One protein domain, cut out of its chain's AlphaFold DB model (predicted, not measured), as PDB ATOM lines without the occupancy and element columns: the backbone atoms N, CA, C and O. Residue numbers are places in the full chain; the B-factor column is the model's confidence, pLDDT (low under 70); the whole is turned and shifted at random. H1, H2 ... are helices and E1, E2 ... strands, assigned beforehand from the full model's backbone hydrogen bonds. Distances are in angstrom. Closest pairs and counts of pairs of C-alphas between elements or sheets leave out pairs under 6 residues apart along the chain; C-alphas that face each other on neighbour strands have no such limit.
ATOM      1  N   SER A   5      20.016  16.632 -13.384       95.75
ATOM      2  CA  SER A   5      21.015  17.644 -13.037       95.75
ATOM      3  C   SER A   5      22.356  16.990 -12.712       95.75
ATOM      4  O   SER A   5      22.370  15.998 -11.989       95.75
ATOM      5  N   SER A   6      23.472  17.564 -13.172       96.12
ATOM      6  CA  SER A   6      24.815  17.108 -12.772       96.12
ATOM      7  C   SER A   6      25.221  17.574 -11.370       96.12
ATOM      8  O   SER A   6      26.102  16.976 -10.752       96.12
ATOM      9  N   ASN A   7      24.561  18.606 -10.823       95.56
ATOM     10  CA  ASN A   7      24.697  18.949  -9.407       95.56
ATOM     11  C   ASN A   7      24.198  17.768  -8.548       95.56
ATOM     12  O   ASN A   7      23.016  17.428  -8.658       95.56
ATOM     13  N   PRO A   8      25.036  17.194  -7.659       93.62
ATOM     14  CA  PRO A   8      24.671  16.046  -6.825       93.62
ATOM     15  C   PRO A   8      23.547  16.334  -5.821       93.62
ATOM     16  O   PRO A   8      22.989  15.400  -5.264       93.62
ATOM     17  N   ASN A   9      23.222  17.609  -5.583       93.38
ATOM     18  CA  ASN A   9      22.103  18.043  -4.743       93.38
ATOM     19  C   ASN A   9      20.962  18.659  -5.573       93.38
ATOM     20  O   ASN A   9      20.138  19.403  -5.040       93.38
ATOM     21  N   GLY A  10      20.957  18.446  -6.893       91.12
ATOM     22  CA  GLY A  10      20.018  19.090  -7.813       91.12
ATOM     23  C   GLY A  10      18.578  18.598  -7.675       91.12
ATOM     24  O   GLY A  10      17.665  19.304  -8.083       91.12
ATOM     25  N   ASP A  11      18.375  17.416  -7.096       91.75
ATOM     26  CA  ASP A  11      17.078  16.829  -6.754       91.75
ATOM     27  C   ASP A  11      16.624  17.171  -5.327       91.75
ATOM     28  O   ASP A  11      15.559  16.730  -4.896       91.75
ATOM     29  N   LEU A  12      17.398  17.975  -4.592       91.62
ATOM     30  CA  LEU A  12      17.055  18.437  -3.255       91.62
ATOM     31  C   LEU A  12      16.488  19.858  -3.292       91.62
ATOM     32  O   LEU A  12      16.924  20.743  -4.024       91.62
ATOM     33  N   SER A  13      15.518  20.100  -2.424       88.81
ATOM     34  CA  SER A  13      15.089  21.435  -2.031       88.81
ATOM     35  C   SER A  13      16.108  22.077  -1.087       88.81
ATOM     36  O   SER A  13      16.984  21.424  -0.519       88.81
ATOM     37  N   ARG A  14      15.939  23.378  -0.824       81.81
ATOM     38  CA  ARG A  14      16.777  24.130   0.124       81.81
ATOM     39  C   ARG A  14      16.803  23.535   1.542       81.81
ATOM     40  O   ARG A  14      17.738  23.802   2.288       81.81
ATOM     41  N   THR A  15      15.785  22.774   1.936       87.94
ATOM     42  CA  THR A  15      15.706  22.141   3.262       87.94
ATOM     43  C   THR A  15      16.261  20.713   3.278       87.94
ATOM     44  O   THR A  15      16.158  20.040   4.301       87.94
ATOM     45  N   GLY A  16      16.826  20.234   2.165       87.31
ATOM     46  CA  GLY A  16      17.333  18.866   2.027       87.31
ATOM     47  C   GLY A  16      16.247  17.811   1.791       87.31
ATOM     48  O   GLY A  16      16.553  16.626   1.747       87.31
ATOM     49  N   GLN A  17      14.984  18.219   1.646       90.75
ATOM     50  CA  GLN A  17      13.889  17.334   1.227       90.75
ATOM     51  C   GLN A  17      13.874  17.179  -0.297       90.75
ATOM     52  O   GLN A  17      14.364  18.095  -0.960       90.75
ATOM     53  N   PRO A  18      13.267  16.122  -0.867       91.75
ATOM     54  CA  PRO A  18      13.095  15.998  -2.313       91.75
ATOM     55  C   PRO A  18      12.517  17.276  -2.938       91.75
ATOM     56  O   PRO A  18      11.515  17.823  -2.470       91.75
ATOM     57  N   GLY A  19      13.197  17.782  -3.959       88.06
ATOM     58  CA  GLY A  19      12.875  18.994  -4.700       88.06
ATOM     59  C   GLY A  19      12.471  18.699  -6.142       88.06
ATOM     60  O   GLY A  19      12.487  17.562  -6.610       88.06
ATOM     61  N   MET A  20      12.087  19.750  -6.860       87.62
ATOM     62  CA  MET A  20      11.860  19.667  -8.303       87.62
ATOM     63  C   MET A  20      13.180  19.879  -9.025       87.62
ATOM     64  O   MET A  20      13.936  20.753  -8.626       87.62
ATOM     65  N   VAL A  21      13.409  19.178 -10.130       90.75
ATOM     66  CA  VAL A  21      14.501  19.491 -11.058       90.75
ATOM     67  C   VAL A  21      13.908  20.219 -12.259       90.75
ATOM     68  O   VAL A  21      12.945  19.746 -12.865       90.75
ATOM     69  N   SER A  22      14.474  21.369 -12.605       90.44
ATOM     70  CA  SER A  22      14.103  22.144 -13.790       90.44
ATOM     71  C   SER A  22      15.347  22.528 -14.585       90.44
ATOM     72  O   SER A  22      16.477  22.324 -14.139       90.44
ATOM     73  N   PHE A  23      15.134  23.063 -15.788       91.62
ATOM     74  CA  PHE A  23      16.220  23.612 -16.596       91.62
ATOM     75  C   PHE A  23      16.820  24.880 -15.992       91.62
ATOM     76  O   PHE A  23      18.009  25.097 -16.156       91.62
ATOM     77  N   GLY A  24      16.030  25.685 -15.277       90.31
ATOM     78  CA  GLY A  24      16.536  26.871 -14.592       90.31
ATOM     79  C   GLY A  24      17.409  26.519 -13.386       90.31
ATOM     80  O   GLY A  24      17.161  25.530 -12.693       90.31
ATOM     81  N   LEU A  25      18.401  27.365 -13.108       90.56
ATOM     82  CA  LEU A  25      19.235  27.232 -11.915       90.56
ATOM     83  C   LEU A  25      18.433  27.479 -10.639       90.56
ATOM     84  O   LEU A  25      17.676  28.445 -10.516       90.56
ATOM     85  N   GLN A  26      18.640  26.602  -9.665       88.31
ATOM     86  CA  GLN A  26      17.938  26.614  -8.392       88.31
ATOM     87  C   GLN A  26      18.854  27.025  -7.243       88.31
ATOM     88  O   GLN A  26      20.074  27.112  -7.363       88.31
ATOM     89  N   ASN A  27      18.261  27.233  -6.066       86.75
ATOM     90  CA  ASN A  27      19.006  27.598  -4.864       86.75
ATOM     91  C   ASN A  27      20.164  26.639  -4.550       86.75
ATOM     92  O   ASN A  27      21.225  27.095  -4.120       86.75
ATOM     93  N   THR A  28      19.934  25.338  -4.729       91.19
ATOM     94  CA  THR A  28      20.905  24.263  -4.496       91.19
ATOM     95  C   THR A  28      22.039  24.277  -5.513       91.19
ATOM     96  O   THR A  28      23.165  23.946  -5.152       91.19
ATOM     97  N   ASP A  29      21.789  24.729  -6.743       92.44
ATOM     98  CA  ASP A  29      22.820  24.932  -7.764       92.44
ATOM     99  C   ASP A  29      23.746  26.093  -7.391       92.44
ATOM    100  O   ASP A  29      24.966  25.936  -7.389       92.44
ATOM    101  N   PHE A  30      23.184  27.230  -6.966       90.06
ATOM    102  CA  PHE A  30      23.987  28.366  -6.501       90.06
ATOM    103  C   PHE A  30      24.796  28.025  -5.249       90.06
ATOM    104  O   PHE A  30      25.944  28.441  -5.109       90.06
ATOM    105  N   GLU A  31      24.206  27.285  -4.308       90.50
ATOM    106  CA  GLU A  31      24.905  26.837  -3.103       90.50
ATOM    107  C   GLU A  31      26.044  25.874  -3.435       90.50
ATOM    108  O   GLU A  31      27.153  26.059  -2.935       90.50
ATOM    109  N   TYR A  32      25.801  24.906  -4.320       93.75
ATOM    110  CA  TYR A  32      26.824  23.991  -4.810       93.75
ATOM    111  C   TYR A  32      27.981  24.742  -5.481       93.75
ATOM    112  O   TYR A  32      29.126  24.595  -5.053       93.75
ATOM    113  N   ALA A  33      27.685  25.586  -6.475       94.31
ATOM    114  CA  ALA A  33      28.703  26.291  -7.248       94.31
ATOM    115  C   ALA A  33      29.531  27.249  -6.385       94.31
ATOM    116  O   ALA A  33      30.758  27.175  -6.383       94.31
ATOM    117  N   SER A  34      28.872  28.093  -5.583       91.94
ATOM    118  CA  SER A  34      29.567  29.042  -4.702       91.94
ATOM    119  C   SER A  34      30.431  28.346  -3.654       91.94
ATOM    120  O   SER A  34      31.564  28.764  -3.416       91.94
ATOM    121  N   LYS A  35      29.930  27.271  -3.033       93.50
ATOM    122  CA  LYS A  35      30.687  26.515  -2.032       93.50
ATOM    123  C   LYS A  35      31.896  25.833  -2.657       93.50
ATOM    124  O   LYS A  35      32.973  25.900  -2.074       93.50
ATOM    125  N   LYS A  36      31.720  25.203  -3.820       96.44
ATOM    126  CA  LYS A  36      32.797  24.504  -4.520       96.44
ATOM    127  C   LYS A  36      33.883  25.472  -4.989       96.44
ATOM    128  O   LYS A  36      35.038  25.253  -4.660       96.44
ATOM    129  N   ALA A  37      33.517  26.588  -5.622       95.75
ATOM    130  CA  ALA A  37      34.478  27.609  -6.048       95.75
ATOM    131  C   ALA A  37      35.271  28.204  -4.869       95.75
ATOM    132  O   ALA A  37      36.494  28.323  -4.927       95.75
ATOM    133  N   VAL A  38      34.590  28.535  -3.762       95.44
ATOM    134  CA  VAL A  38      35.263  29.017  -2.545       95.44
ATOM    135  C   VAL A  38      36.169  27.942  -1.957       95.44
ATOM    136  O   VAL A  38      37.270  28.260  -1.522       95.44
ATOM    137  N   GLN A  39      35.732  26.685  -1.934       97.19
ATOM    138  CA  GLN A  39      36.549  25.581  -1.441       97.19
ATOM    139  C   GLN A  39      37.817  25.400  -2.283       97.19
ATOM    140  O   GLN A  39      38.902  25.372  -1.712       97.19
ATOM    141  N   GLU A  40      37.698  25.361  -3.612       98.25
ATOM    142  CA  GLU A  40      38.849  25.252  -4.518       98.25
ATOM    143  C   GLU A  40      39.833  26.416  -4.314       98.25
ATOM    144  O   GLU A  40      41.047  26.215  -4.270       98.25
ATOM    145  N   PHE A  41      39.326  27.634  -4.088       98.00
ATOM    146  CA  PHE A  41      40.185  28.766  -3.749       98.00
ATOM    147  C   PHE A  41      40.867  28.600  -2.390       98.00
ATOM    148  O   PHE A  41      42.068  28.838  -2.288       98.00
ATOM    149  N   LEU A  42      40.139  28.173  -1.354       97.56
ATOM    150  CA  LEU A  42      40.685  27.948  -0.009       97.56
ATOM    151  C   LEU A  42      41.745  26.839   0.035       97.56
ATOM    152  O   LEU A  42      42.621  26.870   0.900       97.56
ATOM    153  N   GLU A  43      41.665  25.877  -0.881       97.44
ATOM    154  CA  GLU A  43      42.663  24.823  -1.075       97.44
ATOM    155  C   GLU A  43      43.904  25.327  -1.834       97.44
ATOM    156  O   GLU A  43      44.989  24.760  -1.696       97.44
ATOM    157  N   SER A  44      43.779  26.429  -2.582       97.12
ATOM    158  CA  SER A  44      44.897  27.056  -3.285       97.12
ATOM    159  C   SER A  44      45.898  27.718  -2.317       97.12
ATOM    160  O   SER A  44      45.520  28.230  -1.256       97.12
ATOM    161  N   PRO A  45      47.191  27.807  -2.684       94.94
ATOM    162  CA  PRO A  45      48.180  28.523  -1.876       94.94
ATOM    163  C   PRO A  45      47.864  30.023  -1.742       94.94
ATOM    164  O   PRO A  45      48.268  30.647  -0.761       94.94
ATOM    165  N   TYR A  46      47.106  30.587  -2.687       96.06
ATOM    166  CA  TYR A  46      46.750  32.005  -2.744       96.06
ATOM    167  C   TYR A  46      45.693  32.419  -1.711       96.06
ATOM    168  O   TYR A  46      45.546  33.606  -1.419       96.06
ATOM    169  N   ALA A  47      44.996  31.464  -1.086       96.38
ATOM    170  CA  ALA A  47      44.063  31.776  -0.007       96.38
ATOM    171  C   ALA A  47      44.750  32.321   1.253       96.38
ATOM    172  O   ALA A  47      44.126  33.040   2.034       96.38
ATOM    173  N   LYS A  48      46.038  32.026   1.451       95.81
ATOM    174  CA  LYS A  48      46.801  32.498   2.610       95.81
ATOM    175  C   LYS A  48      47.559  33.769   2.256       95.81
ATOM    176  O   LYS A  48      48.353  33.777   1.320       95.81
ATOM    177  N   LYS A  49      47.363  34.828   3.044       95.44
ATOM    178  CA  LYS A  49      48.097  36.081   2.853       95.44
ATOM    179  C   LYS A  49      49.589  35.884   3.165       95.44
ATOM    180  O   LYS A  49      49.910  35.466   4.286       95.44
ATOM    181  N   PRO A  50      50.507  36.189   2.229       92.69
ATOM    182  CA  PRO A  50      51.938  36.174   2.510       92.69
ATOM    183  C   PRO A  50      52.273  37.105   3.682       92.69
ATOM    184  O   PRO A  50      51.772  38.223   3.760       92.69
ATOM    185  N   GLY A  51      53.097  36.636   4.621       90.38
ATOM    186  CA  GLY A  51      53.415  37.386   5.845       90.38
ATOM    187  C   GLY A  51      52.335  37.336   6.937       90.38
ATOM    188  O   GLY A  51      52.539  37.891   8.014       90.38
ATOM    189  N   GLY A  52      51.225  36.629   6.707       91.31
ATOM    190  CA  GLY A  52      50.150  36.436   7.679       91.31
ATOM    191  C   GLY A  52      49.098  37.549   7.685       91.31
ATOM    192  O   GLY A  52      49.079  38.450   6.848       91.31
ATOM    193  N   GLY A  53      48.175  37.464   8.644       93.94
ATOM    194  CA  GLY A  53      47.039  38.379   8.747       93.94
ATOM    195  C   GLY A  53      45.858  37.979   7.861       93.94
ATOM    196  O   GLY A  53      45.675  36.807   7.536       93.94
ATOM    197  N   ARG A  54      45.014  38.963   7.530       96.88
ATOM    198  CA  ARG A  54      43.800  38.774   6.723       96.88
ATOM    199  C   ARG A  54      43.937  39.466   5.376       96.88
ATOM    200  O   ARG A  54      44.479  40.569   5.309       96.88
ATOM    201  N   TRP A  55      43.389  38.849   4.340       97.69
ATOM    202  CA  TRP A  55      43.134  39.504   3.066       97.69
ATOM    203  C   TRP A  55      41.998  40.520   3.211       97.69
ATOM    204  O   TRP A  55      40.924  40.194   3.724       97.69
ATOM    205  N   VAL A  56      42.226  41.742   2.740       96.94
ATOM    206  CA  VAL A  56      41.186  42.742   2.499       96.94
ATOM    207  C   VAL A  56      40.693  42.551   1.076       96.94
ATOM    208  O   VAL A  56      41.455  42.657   0.124       96.94
ATOM    209  N   VAL A  57      39.416  42.258   0.908       96.81
ATOM    210  CA  VAL A  57      38.849  41.887  -0.387       96.81
ATOM    211  C   VAL A  57      37.835  42.933  -0.816       96.81
ATOM    212  O   VAL A  57      36.975  43.330  -0.027       96.81
ATOM    213  N   GLN A  58      37.903  43.358  -2.073       95.19
ATOM    214  CA  GLN A  58      36.761  43.975  -2.737       95.19
ATOM    215  C   GLN A  58      36.016  42.910  -3.536       95.19
ATOM    216  O   GLN A  58      36.625  42.126  -4.261       95.19
ATOM    217  N   MET A  59      34.700  42.863  -3.364       92.19
ATOM    218  CA  MET A  59      33.842  41.919  -4.068       92.19
ATOM    219  C   MET A  59      33.121  42.653  -5.201       92.19
ATOM    220  O   MET A  59      32.469  43.679  -4.981       92.19
ATOM    221  N   GLY A  60      33.284  42.140  -6.413       90.12
ATOM    222  CA  GLY A  60      32.473  42.492  -7.565       90.12
ATOM    223  C   GLY A  60      31.126  41.772  -7.535       90.12
ATOM    224  O   GLY A  60      30.923  40.795  -6.813       90.12
ATOM    225  N   GLU A  61      30.188  42.256  -8.339       83.81
ATOM    226  CA  GLU A  61      28.963  41.508  -8.604       83.81
ATOM    227  C   GLU A  61      29.269  40.305  -9.492       83.81
ATOM    228  O   GLU A  61      30.118  40.373 -10.384       83.81
ATOM    229  N   VAL A  62      28.559  39.201  -9.262       89.69
ATOM    230  CA  VAL A  62      28.550  38.125 -10.246       89.69
ATOM    231  C   VAL A  62      27.691  38.575 -11.422       89.69
ATOM    232  O   VAL A  62      26.521  38.928 -11.251       89.69
ATOM    233  N   VAL A  63      28.269  38.523 -12.618       92.62
ATOM    234  CA  VAL A  63      27.581  38.847 -13.867       92.62
ATOM    235  C   VAL A  63      26.670  37.687 -14.270       92.62
ATOM    236  O   VAL A  63      27.089  36.532 -14.288       92.62
ATOM    237  N   ASN A  64      25.416  37.989 -14.601       92.81
ATOM    238  CA  ASN A  64      24.486  37.014 -15.164       92.81
ATOM    239  C   ASN A  64      24.505  37.104 -16.695       92.81
ATOM    240  O   ASN A  64      23.895  38.011 -17.255       92.81
ATOM    241  N   ASP A  65      25.179  36.158 -17.344       92.81
ATOM    242  CA  ASP A  65      25.213  35.984 -18.799       92.81
ATOM    243  C   ASP A  65      24.428  34.721 -19.189       92.81
ATOM    244  O   ASP A  65      24.937  33.747 -19.749       92.81
ATOM    245  N   THR A  66      23.160  34.699 -18.779       89.81
ATOM    246  CA  THR A  66      22.222  33.609 -19.057       89.81
ATOM    247  C   THR A  66      20.892  34.163 -19.550       89.81
ATOM    248  O   THR A  66      20.596  35.351 -19.407       89.81
ATOM    249  N   THR A  67      20.045  33.293 -20.098       87.38
ATOM    250  CA  THR A  67      18.696  33.687 -20.527       87.38
ATOM    251  C   THR A  67      17.722  33.845 -19.358       87.38
ATOM    252  O   THR A  67      16.630  34.373 -19.546       87.38
ATOM    253  N   PHE A  68      18.087  33.390 -18.155       83.56
ATOM    254  CA  PHE A  68      17.231  33.447 -16.973       83.56
ATOM    255  C   PHE A  68      17.589  34.636 -16.090       83.56
ATOM    256  O   PHE A  68      18.748  35.029 -15.970       83.56
ATOM    257  N   ARG A  69      16.597  35.181 -15.381       84.25
ATOM    258  CA  ARG A  69      16.876  36.123 -14.296       84.25
ATOM    259  C   ARG A  69      17.411  35.355 -13.090       84.25
ATOM    260  O   ARG A  69      16.655  34.669 -12.407       84.25
ATOM    261  N   ILE A  70      18.700  35.515 -12.816       85.31
ATOM    262  CA  ILE A  70      19.383  34.875 -11.693       85.31
ATOM    263  C   ILE A  70      19.625  35.886 -10.570       85.31
ATOM    264  O   ILE A  70      20.056  37.012 -10.816       85.31
ATOM    265  N   ASP A  71      19.379  35.471  -9.324       84.44
ATOM    266  CA  ASP A  71      19.772  36.220  -8.126       84.44
ATOM    267  C   ASP A  71      21.271  36.026  -7.840       84.44
ATOM    268  O   ASP A  71      21.691  35.217  -7.005       84.44
ATOM    269  N   THR A  72      22.094  36.772  -8.572       88.62
ATOM    270  CA  THR A  72      23.551  36.767  -8.418       88.62
ATOM    271  C   THR A  72      24.004  37.378  -7.091       88.62
ATOM    272  O   THR A  72      25.023  36.957  -6.543       88.62
ATOM    273  N   ALA A  73      23.220  38.289  -6.506       88.25
ATOM    274  CA  ALA A  73      23.517  38.917  -5.220       88.25
ATOM    275  C   ALA A  73      23.500  37.908  -4.058       88.25
ATOM    276  O   ALA A  73      24.368  37.935  -3.177       88.25
ATOM    277  N   SER A  74      22.550  36.969  -4.068       86.62
ATOM    278  CA  SER A  74      22.503  35.859  -3.107       86.62
ATOM    279  C   SER A  74      23.734  34.956  -3.214       86.62
ATOM    280  O   SER A  74      24.267  34.512  -2.192       86.62
ATOM    281  N   MET A  75      24.248  34.738  -4.427       89.00
ATOM    282  CA  MET A  75      25.473  33.968  -4.630       89.00
ATOM    283  C   MET A  75      26.714  34.713  -4.122       89.00
ATOM    284  O   MET A  75      27.485  34.144  -3.344       89.00
ATOM    285  N   THR A  76      26.859  36.000  -4.459       90.88
ATOM    286  CA  THR A  76      27.906  36.877  -3.910       90.88
ATOM    287  C   THR A  76      27.901  36.857  -2.379       90.88
ATOM    288  O   THR A  76      28.935  36.637  -1.743       90.88
ATOM    289  N   SER A  77      26.720  36.986  -1.770       90.88
ATOM    290  CA  SER A  77      26.554  36.957  -0.313       90.88
ATOM    291  C   SER A  77      27.023  35.638   0.307       90.88
ATOM    292  O   SER A  77      27.699  35.648   1.337       90.88
ATOM    293  N   ARG A  78      26.720  34.492  -0.315       90.00
ATOM    294  CA  ARG A  78      27.164  33.171   0.171       90.00
ATOM    295  C   ARG A  78      28.673  33.028   0.137       90.00
ATOM    296  O   ARG A  78      29.245  32.590   1.135       90.00
ATOM    297  N   MET A  79      29.310  33.436  -0.960       93.12
ATOM    298  CA  MET A  79      30.769  33.394  -1.075       93.12
ATOM    299  C   MET A  79      31.426  34.258   0.001       93.12
ATOM    300  O   MET A  79      32.305  33.786   0.724       93.12
ATOM    301  N   LYS A  80      30.935  35.490   0.194       93.88
ATOM    302  CA  LYS A  80      31.411  36.381   1.260       93.88
ATOM    303  C   LYS A  80      31.261  35.761   2.643       93.88
ATOM    304  O   LYS A  80      32.202  35.814   3.435       93.88
ATOM    305  N   ILE A  81      30.102  35.175   2.948       93.88
ATOM    306  CA  ILE A  81      29.853  34.515   4.236       93.88
ATOM    307  C   ILE A  81      30.826  33.349   4.433       93.88
ATOM    308  O   ILE A  81      31.420  33.238   5.505       93.88
ATOM    309  N   ALA A  82      31.013  32.501   3.419       94.25
ATOM    310  CA  ALA A  82      31.921  31.361   3.485       94.25
ATOM    311  C   ALA A  82      33.371  31.805   3.735       94.25
ATOM    312  O   ALA A  82      34.005  31.320   4.670       94.25
ATOM    313  N   LEU A  83      33.858  32.792   2.979       96.62
ATOM    314  CA  LEU A  83      35.206  33.344   3.128       96.62
ATOM    315  C   LEU A  83      35.398  34.050   4.476       96.62
ATOM    316  O   LEU A  83      36.391  33.808   5.161       96.62
ATOM    317  N   THR A  84      34.432  34.861   4.915       96.44
ATOM    318  CA  THR A  84      34.503  35.572   6.206       96.44
ATOM    319  C   THR A  84      34.572  34.593   7.380       96.44
ATOM    320  O   THR A  84      35.336  34.805   8.322       96.44
ATOM    321  N   LYS A  85      33.820  33.483   7.317       96.12
ATOM    322  CA  LYS A  85      33.810  32.442   8.359       96.12
ATOM    323  C   LYS A  85      35.165  31.763   8.564       96.12
ATOM    324  O   LYS A  85      35.400  31.231   9.642       96.12
ATOM    325  N   THR A  86      36.064  31.809   7.581       96.06
ATOM    326  CA  THR A  86      37.430  31.282   7.741       96.06
ATOM    327  C   THR A  86      38.310  32.156   8.638       96.06
ATOM    328  O   THR A  86      39.369  31.713   9.076       96.06
ATOM    329  N   GLY A  87      37.923  33.417   8.871       96.06
ATOM    330  CA  GLY A  87      38.734  34.404   9.583       96.06
ATOM    331  C   GLY A  87      39.942  34.932   8.798       96.06
ATOM    332  O   GLY A  87      40.644  35.797   9.324       96.06
ATOM    333  N   GLN A  88      40.172  34.455   7.568       96.62
ATOM    334  CA  GLN A  88      41.294  34.847   6.701       96.62
ATOM    335  C   GLN A  88      40.951  36.011   5.762       96.62
ATOM    336  O   GLN A  88      41.855  36.655   5.240       96.62
ATOM    337  N   PHE A  89      39.664  36.320   5.578       97.94
ATOM    338  CA  PHE A  89      39.185  37.333   4.636       97.94
ATOM    339  C   PHE A  89      38.259  38.331   5.328       97.94
ATOM    340  O   PHE A  89      37.403  37.951   6.130       97.94
ATOM    341  N   ILE A  90      38.416  39.610   4.998       96.62
ATOM    342  CA  ILE A  90      37.503  40.697   5.362       96.62
ATOM    343  C   ILE A  90      37.177  41.515   4.117       96.62
ATOM    344  O   ILE A  90      38.027  41.691   3.253       96.62
ATOM    345  N   PHE A  91      35.953  42.025   4.025       95.12
ATOM    346  CA  PHE A  91      35.477  42.726   2.833       95.12
ATOM    347  C   PHE A  91      35.431  44.233   3.064       95.12
ATOM    348  O   PHE A  91      34.912  44.691   4.084       95.12
ATOM    349  N   THR A  92      35.972  45.007   2.124       93.25
ATOM    350  CA  THR A  92      35.899  46.471   2.177       93.25
ATOM    351  C   THR A  92      34.536  46.959   1.697       93.25
ATOM    352  O   THR A  92      34.026  46.503   0.679       93.25
ATOM    353  N   GLY A  93      33.950  47.908   2.428       91.38
ATOM    354  CA  GLY A  93      32.761  48.651   1.995       91.38
ATOM    355  C   GLY A  93      33.096  49.998   1.347       91.38
ATOM    356  O   GLY A  93      32.194  50.786   1.081       91.38
ATOM    357  N   ALA A 128      42.835  50.055   1.446       91.25
ATOM    358  CA  ALA A 128      42.677  49.531   0.095       91.25
ATOM    359  C   ALA A 128      42.521  48.003   0.139       91.25
ATOM    360  O   ALA A 128      43.051  47.344   1.033       91.25
ATOM    361  N   SER A 129      41.791  47.440  -0.819       95.25
ATOM    362  CA  SER A 129      41.737  45.992  -1.009       95.25
ATOM    363  C   SER A 129      43.121  45.441  -1.355       95.25
ATOM    364  O   SER A 129      43.938  46.116  -1.967       95.25
ATOM    365  N   ASP A 130      43.399  44.212  -0.957       96.69
ATOM    366  CA  ASP A 130      44.524  43.428  -1.447       96.69
ATOM    367  C   ASP A 130      44.104  42.595  -2.671       96.69
ATOM    368  O   ASP A 130      44.851  42.466  -3.636       96.69
ATOM    369  N   LEU A 131      42.884  42.045  -2.626       97.06
ATOM    370  CA  LEU A 131      42.315  41.181  -3.657       97.06
ATOM    371  C   LEU A 131      41.015  41.764  -4.204       97.06
ATOM    372  O   LEU A 131      40.207  42.337  -3.465       97.06
ATOM    373  N   GLU A 132      40.781  41.528  -5.484       95.69
ATOM    374  CA  GLU A 132      39.483  41.641  -6.127       95.69
ATOM    375  C   GLU A 132      38.948  40.245  -6.427       95.69
ATOM    376  O   GLU A 132      39.648  39.403  -6.985       95.69
ATOM    377  N   MET A 133      37.705  39.996  -6.033       96.12
ATOM    378  CA  MET A 133      37.006  38.751  -6.325       96.12
ATOM    379  C   MET A 133      35.753  39.053  -7.127       96.12
ATOM    380  O   MET A 133      35.046  40.016  -6.834       96.12
ATOM    381  N   GLY A 134      35.457  38.212  -8.106       93.38
ATOM    382  CA  GLY A 134      34.274  38.361  -8.940       93.38
ATOM    383  C   GLY A 134      33.955  37.077  -9.680       93.38
ATOM    384  O   GLY A 134      34.624  36.056  -9.504       93.38
ATOM    385  N   GLY A 135      32.926  37.132 -10.514       92.00
ATOM    386  CA  GLY A 135      32.554  35.976 -11.306       92.00
ATOM    387  C   GLY A 135      31.487  36.253 -12.346       92.00
ATOM    388  O   GLY A 135      30.939  37.354 -12.426       92.00
ATOM    389  N   ALA A 136      31.181  35.228 -13.125       94.62
ATOM    390  CA  ALA A 136      30.110  35.243 -14.106       94.62
ATOM    391  C   ALA A 136      29.409  33.885 -14.139       94.62
ATOM    392  O   ALA A 136      30.029  32.856 -13.892       94.62
ATOM    393  N   ILE A 137      28.118  33.879 -14.452       94.81
ATOM    394  CA  ILE A 137      27.400  32.661 -14.825       94.81
ATOM    395  C   ILE A 137      27.129  32.749 -16.315       94.81
ATOM    396  O   ILE A 137      26.468  33.691 -16.748       94.81
ATOM    397  N   ARG A 138      27.619  31.772 -17.073       95.06
ATOM    398  CA  ARG A 138      27.360  31.634 -18.508       95.06
ATOM    399  C   ARG A 138      26.417  30.471 -18.754       95.06
ATOM    400  O   ARG A 138      26.388  29.520 -17.973       95.06
ATOM    401  N   GLN A 139      25.660  30.547 -19.841       94.75
ATOM    402  CA  GLN A 139      24.779  29.470 -20.281       94.75
ATOM    403  C   GLN A 139      25.025  29.130 -21.748       94.75
ATOM    404  O   GLN A 139      25.071  30.010 -22.606       94.75
ATOM    405  N   ARG A 140      25.063  27.833 -22.050       93.81
ATOM    406  CA  ARG A 140      24.951  27.294 -23.403       93.81
ATOM    407  C   ARG A 140      23.792  26.308 -23.474       93.81
ATOM    408  O   ARG A 140      23.600  25.501 -22.574       93.81
ATOM    409  N   THR A 141      23.036  26.358 -24.565       92.12
ATOM    410  CA  THR A 141      21.960  25.399 -24.838       92.12
ATOM    411  C   THR A 141      22.343  24.531 -26.028       92.12
ATOM    412  O   THR A 141      22.702  25.043 -27.091       92.12
ATOM    413  N   VAL A 142      22.242  23.218 -25.857       91.69
ATOM    414  CA  VAL A 142      22.428  22.213 -26.903       91.69
ATOM    415  C   VAL A 142      21.111  21.468 -27.074       91.69
ATOM    416  O   VAL A 142      20.526  21.015 -26.095       91.69
ATOM    417  N   VAL A 143      20.633  21.341 -28.308       89.31
ATOM    418  CA  VAL A 143      19.412  20.593 -28.641       89.31
ATOM    419  C   VAL A 143      19.810  19.376 -29.467       89.31
ATOM    420  O   VAL A 143      20.674  19.479 -30.338       89.31
ATOM    421  N   ASP A 144      19.203  18.224 -29.190       89.12
ATOM    422  CA  ASP A 144      19.464  17.008 -29.957       89.12
ATOM    423  C   ASP A 144      18.976  17.133 -31.414       89.12
ATOM    424  O   ASP A 144      18.105  17.937 -31.751       89.12
ATOM    425  N   GLY A 145      19.521  16.302 -32.308       85.88
ATOM    426  CA  GLY A 145      19.182  16.357 -33.738       85.88
ATOM    427  C   GLY A 145      17.704  16.079 -34.046       85.88
ATOM    428  O   GLY A 145      17.213  16.473 -35.099       85.88
ATOM    429  N   ALA A 146      16.987  15.425 -33.126       87.06
ATOM    430  CA  ALA A 146      15.559  15.143 -33.245       87.06
ATOM    431  C   ALA A 146      14.658  16.229 -32.621       87.06
ATOM    432  O   ALA A 146      13.436  16.090 -32.681       87.06
ATOM    433  N   GLN A 147      15.233  17.272 -32.010       85.00
ATOM    434  CA  GLN A 147      14.530  18.327 -31.269       85.00
ATOM    435  C   GLN A 147      13.572  17.805 -30.186       85.00
ATOM    436  O   GLN A 147      12.525  18.399 -29.911       85.00
ATOM    437  N   LYS A 148      13.926  16.692 -29.548       89.12
ATOM    438  CA  LYS A 148      13.173  16.082 -28.447       89.12
ATOM    439  C   LYS A 148      13.814  16.343 -27.095       89.12
ATOM    440  O   LYS A 148      13.094  16.351 -26.095       89.12
ATOM    441  N   GLN A 149      15.125  16.547 -27.057       90.75
ATOM    442  CA  GLN A 149      15.895  16.753 -25.840       90.75
ATOM    443  C   GLN A 149      16.765  17.994 -25.956       90.75
ATOM    444  O   GLN A 149      17.235  18.349 -27.036       90.75
ATOM    445  N   GLN A 150      17.021  18.603 -24.810       92.06
ATOM    446  CA  GLN A 150      17.993  19.671 -24.691       92.06
ATOM    447  C   GLN A 150      18.817  19.509 -23.428       92.06
ATOM    448  O   GLN A 150      18.359  18.971 -22.415       92.06
ATOM    449  N   GLN A 151      20.023  20.038 -23.526       93.38
ATOM    450  CA  GLN A 151      21.000  20.159 -22.473       93.38
ATOM    451  C   GLN A 151      21.300  21.643 -22.278       93.38
ATOM    452  O   GLN A 151      21.669  22.341 -23.223       93.38
ATOM    453  N   LEU A 152      21.106  22.127 -21.054       94.00
ATOM    454  CA  LEU A 152      21.572  23.438 -20.631       94.00
ATOM    455  C   LEU A 152      22.850  23.251 -19.826       94.00
ATOM    456  O   LEU A 152      22.856  22.568 -18.803       94.00
ATOM    457  N   GLU A 153      23.917  23.865 -20.309       95.19
ATOM    458  CA  GLU A 153      25.235  23.884 -19.696       95.19
ATOM    459  C   GLU A 153      25.413  25.249 -19.046       95.19
ATOM    460  O   GLU A 153      25.528  26.268 -19.731       95.19
ATOM    461  N   TYR A 154      25.394  25.270 -17.720       95.56
ATOM    462  CA  TYR A 154      25.749  26.438 -16.938       95.56
ATOM    463  C   TYR A 154      27.199  26.333 -16.496       95.56
ATOM    464  O   TYR A 154      27.650  25.272 -16.067       95.56
ATOM    465  N   GLU A 155      27.905  27.452 -16.529       95.50
ATOM    466  CA  GLU A 155      29.272  27.552 -16.035       95.50
ATOM    467  C   GLU A 155      29.369  28.735 -15.082       95.50
ATOM    468  O   GLU A 155      29.143  29.880 -15.479       95.50
ATOM    469  N   PHE A 156      29.678  28.452 -13.816       95.62
ATOM    470  CA  PHE A 156      30.035  29.489 -12.860       95.62
ATOM    471  C   PHE A 156      31.547  29.702 -12.867       95.62
ATOM    472  O   PHE A 156      32.304  28.825 -12.455       95.62
ATOM    473  N   ASP A 157      31.955  30.877 -13.320       95.56
ATOM    474  CA  ASP A 157      33.329  31.361 -13.348       95.56
ATOM    475  C   ASP A 157      33.592  32.210 -12.108       95.56
ATOM    476  O   ASP A 157      32.896  33.201 -11.874       95.56
ATOM    477  N   PHE A 158      34.575  31.811 -11.307       96.88
ATOM    478  CA  PHE A 158      35.045  32.543 -10.141       96.88
ATOM    479  C   PHE A 158      36.518  32.891 -10.309       96.88
ATOM    480  O   PHE A 158      37.341  32.011 -10.551       96.88
ATOM    481  N   ARG A 159      36.857  34.164 -10.109       96.88
ATOM    482  CA  ARG A 159      38.208  34.691 -10.309       96.88
ATOM    483  C   ARG A 159      38.679  35.527  -9.130       96.88
ATOM    484  O   ARG A 159      37.888  36.234  -8.497       96.88
ATOM    485  N   VAL A 160      39.983  35.474  -8.878       97.81
ATOM    486  CA  VAL A 160      40.673  36.278  -7.868       97.81
ATOM    487  C   VAL A 160      41.842  36.996  -8.522       97.81
ATOM    488  O   VAL A 160      42.748  36.368  -9.068       97.81
ATOM    489  N   VAL A 161      41.829  38.320  -8.435       97.50
ATOM    490  CA  VAL A 161      42.865  39.203  -8.969       97.50
ATOM    491  C   VAL A 161      43.587  39.871  -7.807       97.50
ATOM    492  O   VAL A 161      42.957  40.408  -6.896       97.50
ATOM    493  N   GLU A 162      44.915  39.843  -7.823       96.56
ATOM    494  CA  GLU A 162      45.724  40.594  -6.866       96.56
ATOM    495  C   GLU A 162      45.819  42.059  -7.307       96.56
ATOM    496  O   GLU A 162      46.186  42.351  -8.445       96.56
ATOM    497  N   ARG A 163      45.474  43.003  -6.421       94.06
ATOM    498  CA  ARG A 163      45.342  44.418  -6.800       94.06
ATOM    499  C   ARG A 163      46.676  45.063  -7.186       94.06
ATOM    500  O   ARG A 163      46.682  45.946  -8.040       94.06
ATOM    501  N   ASP A 164      47.777  44.699  -6.534       90.88
ATOM    502  CA  ASP A 164      49.051  45.408  -6.704       90.88
ATOM    503  C   ASP A 164      49.714  45.104  -8.052       90.88
ATOM    504  O   ASP A 164      50.203  46.025  -8.709       90.88
ATOM    505  N   THR A 165      49.690  43.847  -8.498       93.75
ATOM    506  CA  THR A 165      50.207  43.457  -9.819       93.75
ATOM    507  C   THR A 165      49.141  43.436 -10.912       93.75
ATOM    508  O   THR A 165      49.480  43.482 -12.094       93.75
ATOM    509  N   GLY A 166      47.858  43.361 -10.544       94.50
ATOM    510  CA  GLY A 166      46.751  43.169 -11.482       94.50
ATOM    511  C   GLY A 166      46.675  41.754 -12.063       94.50
ATOM    512  O   GLY A 166      45.948  41.533 -13.029       94.50
ATOM    513  N   LEU A 167      47.432  40.799 -11.513       96.88
ATOM    514  CA  LEU A 167      47.458  39.421 -11.991       96.88
ATOM    515  C   LEU A 167      46.254  38.640 -11.465       96.88
ATOM    516  O   LEU A 167      45.918  38.703 -10.282       96.88
ATOM    517  N   GLU A 168      45.633  37.855 -12.340       97.69
ATOM    518  CA  GLU A 168      44.677  36.832 -11.928       97.69
ATOM    519  C   GLU A 168      45.440  35.660 -11.314       97.69
ATOM    520  O   GLU A 168      46.142  34.921 -12.003       97.69
ATOM    521  N   ILE A 169      45.351  35.536  -9.993       97.38
ATOM    522  CA  ILE A 169      46.114  34.550  -9.220       97.38
ATOM    523  C   ILE A 169      45.347  33.242  -9.032       97.38
ATOM    524  O   ILE A 169      45.935  32.231  -8.659       97.38
ATOM    525  N   PHE A 170      44.035  33.251  -9.264       98.25
ATOM    526  CA  PHE A 170      43.198  32.067  -9.159       98.25
ATOM    527  C   PHE A 170      41.958  32.192 -10.043       98.25
ATOM    528  O   PHE A 170      41.329  33.253 -10.083       98.25
ATOM    529  N   GLN A 171      41.576  31.079 -10.667       97.31
ATOM    530  CA  GLN A 171      40.310  30.924 -11.367       97.31
ATOM    531  C   GLN A 171      39.742  29.521 -11.119       97.31
ATOM    532  O   GLN A 171      40.491  28.548 -11.034       97.31
ATOM    533  N   SER A 172      38.420  29.424 -11.017       97.06
ATOM    534  CA  SER A 172      37.674  28.172 -10.918       97.06
ATOM    535  C   SER A 172      36.456  28.227 -11.837       97.06
ATOM    536  O   SER A 172      35.787  29.257 -11.931       97.06
ATOM    537  N   LEU A 173      36.181  27.108 -12.509       96.62
ATOM    538  CA  LEU A 173      35.025  26.925 -13.381       96.62
ATOM    539  C   LEU A 173      34.195  25.761 -12.850       96.62
ATOM    540  O   LEU A 173      34.643  24.611 -12.850       96.62
ATOM    541  N   ILE A 174      32.980  26.058 -12.390       97.50
ATOM    542  CA  ILE A 174      32.063  25.055 -11.852       97.50
ATOM    543  C   ILE A 174      30.932  24.800 -12.854       97.50
ATOM    544  O   ILE A 174      30.018  25.627 -12.956       97.50
ATOM    545  N   PRO A 175      30.956  23.663 -13.576       96.56
ATOM    546  CA  PRO A 175      29.900  23.317 -14.513       96.56
ATOM    547  C   PRO A 175      28.676  22.738 -13.792       96.56
ATOM    548  O   PRO A 175      28.799  21.974 -12.829       96.56
ATOM    549  N   ILE A 176      27.489  23.070 -14.298       96.62
ATOM    550  CA  ILE A 176      26.211  22.448 -13.941       96.62
ATOM    551  C   ILE A 176      25.446  22.169 -15.232       96.62
ATOM    552  O   ILE A 176      25.111  23.081 -15.980       96.62
ATOM    553  N   GLU A 177      25.121  20.907 -15.468       96.06
ATOM    554  CA  GLU A 177      24.386  20.457 -16.645       96.06
ATOM    555  C   GLU A 177      22.961  20.090 -16.242       96.06
ATOM    556  O   GLU A 177      22.745  19.417 -15.229       96.06
ATOM    557  N   LYS A 178      21.986  20.518 -17.043       94.50
ATOM    558  CA  LYS A 178      20.582  20.121 -16.928       94.50
ATOM    559  C   LYS A 178      20.148  19.472 -18.238       94.50
ATOM    560  O   LYS A 178      20.184  20.125 -19.275       94.50
ATOM    561  N   LEU A 179      19.710  18.216 -18.194       94.12
ATOM    562  CA  LEU A 179      19.282  17.454 -19.373       94.12
ATOM    563  C   LEU A 179      17.817  17.051 -19.234       94.12
ATOM    564  O   LEU A 179      17.413  16.531 -18.199       94.12
ATOM    565  N   GLY A 180      17.017  17.227 -20.282       93.12
ATOM    566  CA  GLY A 180      15.639  16.743 -20.278       93.12
ATOM    567  C   GLY A 180      14.903  16.963 -21.599       93.12
ATOM    568  O   GLY A 180      15.477  17.468 -22.563       93.12
ATOM    569  N   PRO A 181      13.612  16.595 -21.672       90.62
ATOM    570  CA  PRO A 181      12.800  16.839 -22.858       90.62
ATOM    571  C   PRO A 181      12.556  18.324 -23.129       90.62
ATOM    572  O   PRO A 181      12.301  19.089 -22.200       90.62
ATOM    573  N   ASN A 182      12.489  18.700 -24.408       82.88
ATOM    574  CA  ASN A 182      12.183  20.073 -24.839       82.88
ATOM    575  C   ASN A 182      10.840  20.593 -24.312       82.88
ATOM    576  O   ASN A 182      10.700  21.772 -24.011       82.88
ATOM    577  N   GLN A 183       9.866  19.697 -24.141       80.75
ATOM    578  CA  GLN A 183       8.533  20.027 -23.626       80.75
ATOM    579  C   GLN A 183       8.542  20.534 -22.173       80.75
ATOM    580  O   GLN A 183       7.564  21.135 -21.743       80.75
ATOM    581  N   ASN A 184       9.629  20.313 -21.425       76.31
ATOM    582  CA  ASN A 184       9.756  20.718 -20.022       76.31
ATOM    583  C   ASN A 184      10.456  22.082 -19.854       76.31
ATOM    584  O   ASN A 184      10.827  22.445 -18.736       76.31
ATOM    585  N   PHE A 185      10.688  22.822 -20.941       72.88
ATOM    586  CA  PHE A 185      11.239  24.172 -20.866       72.88
ATOM    587  C   PHE A 185      10.159  25.163 -20.428       72.88
ATOM    588  O   PHE A 185       9.146  25.320 -21.107       72.88
TER     589      PHE A 185
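Overview. This is residues 5 to 93 and 128 to 185 of the 187 residues of an uncharacterized protein of Achromobacter sp. SLBN-14 (UniProt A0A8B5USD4). A long, twisted sheet of five strands, curled like part of a barrel, has two helices, H1 and H2, packed together over one of its faces, with no named helix on the other. The long strands E3, E4 and E5 run along the longest axis, while E1 and the very short E2 extend the sheet on the E3 side. The printed part has 147 residues with two named helices and five named strands, in the order H1 E1 H2 E2 E3 E4 E5, and its class is mixed, helices and strands. The mixed sheet has the order E2 E1 E3 E4 E5; the whole is compact, with a radius of gyration of the C-alphas of 17.0 A, yet elongated, spanning 58 by 32 by 25 A.

Arrangement. After residues 5 to 26, with no named element, comes H1, residues 27 to 43. E1, residues 55 to 65, H2, residues 72 to 85, and E2, residues 89 to 91, form a strand-helix-strand unit, two parallel neighbour strands with a helix between, and its crossover is right-handed. N 57 and O 90 of E1 and E2 are 2.8 A apart. H2 lies over E1 at a height over the sheet of 8.3 A, and the C-alphas of Val 62 and Thr 72 are the closest of the two, 5.5 A apart. H1 and H2 are on the same face and touch, their closest C-alphas, of Ser 34 and Met 79, being 5.8 A apart; they run the same way at a steep tilt of 41 degrees. E3, residues 131 to 143, is parallel to its neighbour E1, with N 60 and O 133 at 2.8 A. E3, E4, residues 149 to 162, and E5, residues 168 to 181, form a meander, each strand the antiparallel neighbour of the one before, in two hairpins. N 140 and O 153 of E3 and E4 are 2.8 A apart, as are N 176 and O 154 of E5 and E4. H1 lies over E4 and E5 at a height over the sheet of 9.0 A, and the C-alphas of Ala 33 and Ile 174 are the closest of H1 and E5, 5.8 A apart. In H1 and H2 every O i to N i+4 pair is within hydrogen-bond range.

Along the chain. H1 begins at C-alpha 27, (19.006, 27.598, -4.864), and is 24.1 A long from first to last C-alpha. E1 measures 28.5 A, H2 20.1 A and E2 6.8 A. E3 begins at C-alpha 131, (42.315, 41.181, -3.657), and measures 39.7 A, E4 42.6 A and E5 39.2 A. E5 ends at C-alpha 181, (12.800, 16.839, -22.858).

Size, cuts and confidence. The two C-alphas farthest apart, those of Gly 51 and Ala 146, are 58.8 A apart. Residues 94 to 127 are not printed, and C-alphas 93 and 128 are 10.1 A apart across this cut. Of the links that are printed whole, H1 to E1 is long, with 11 residues between. The mean pLDDT of the printed part is 92.7, and no printed residue is under 70.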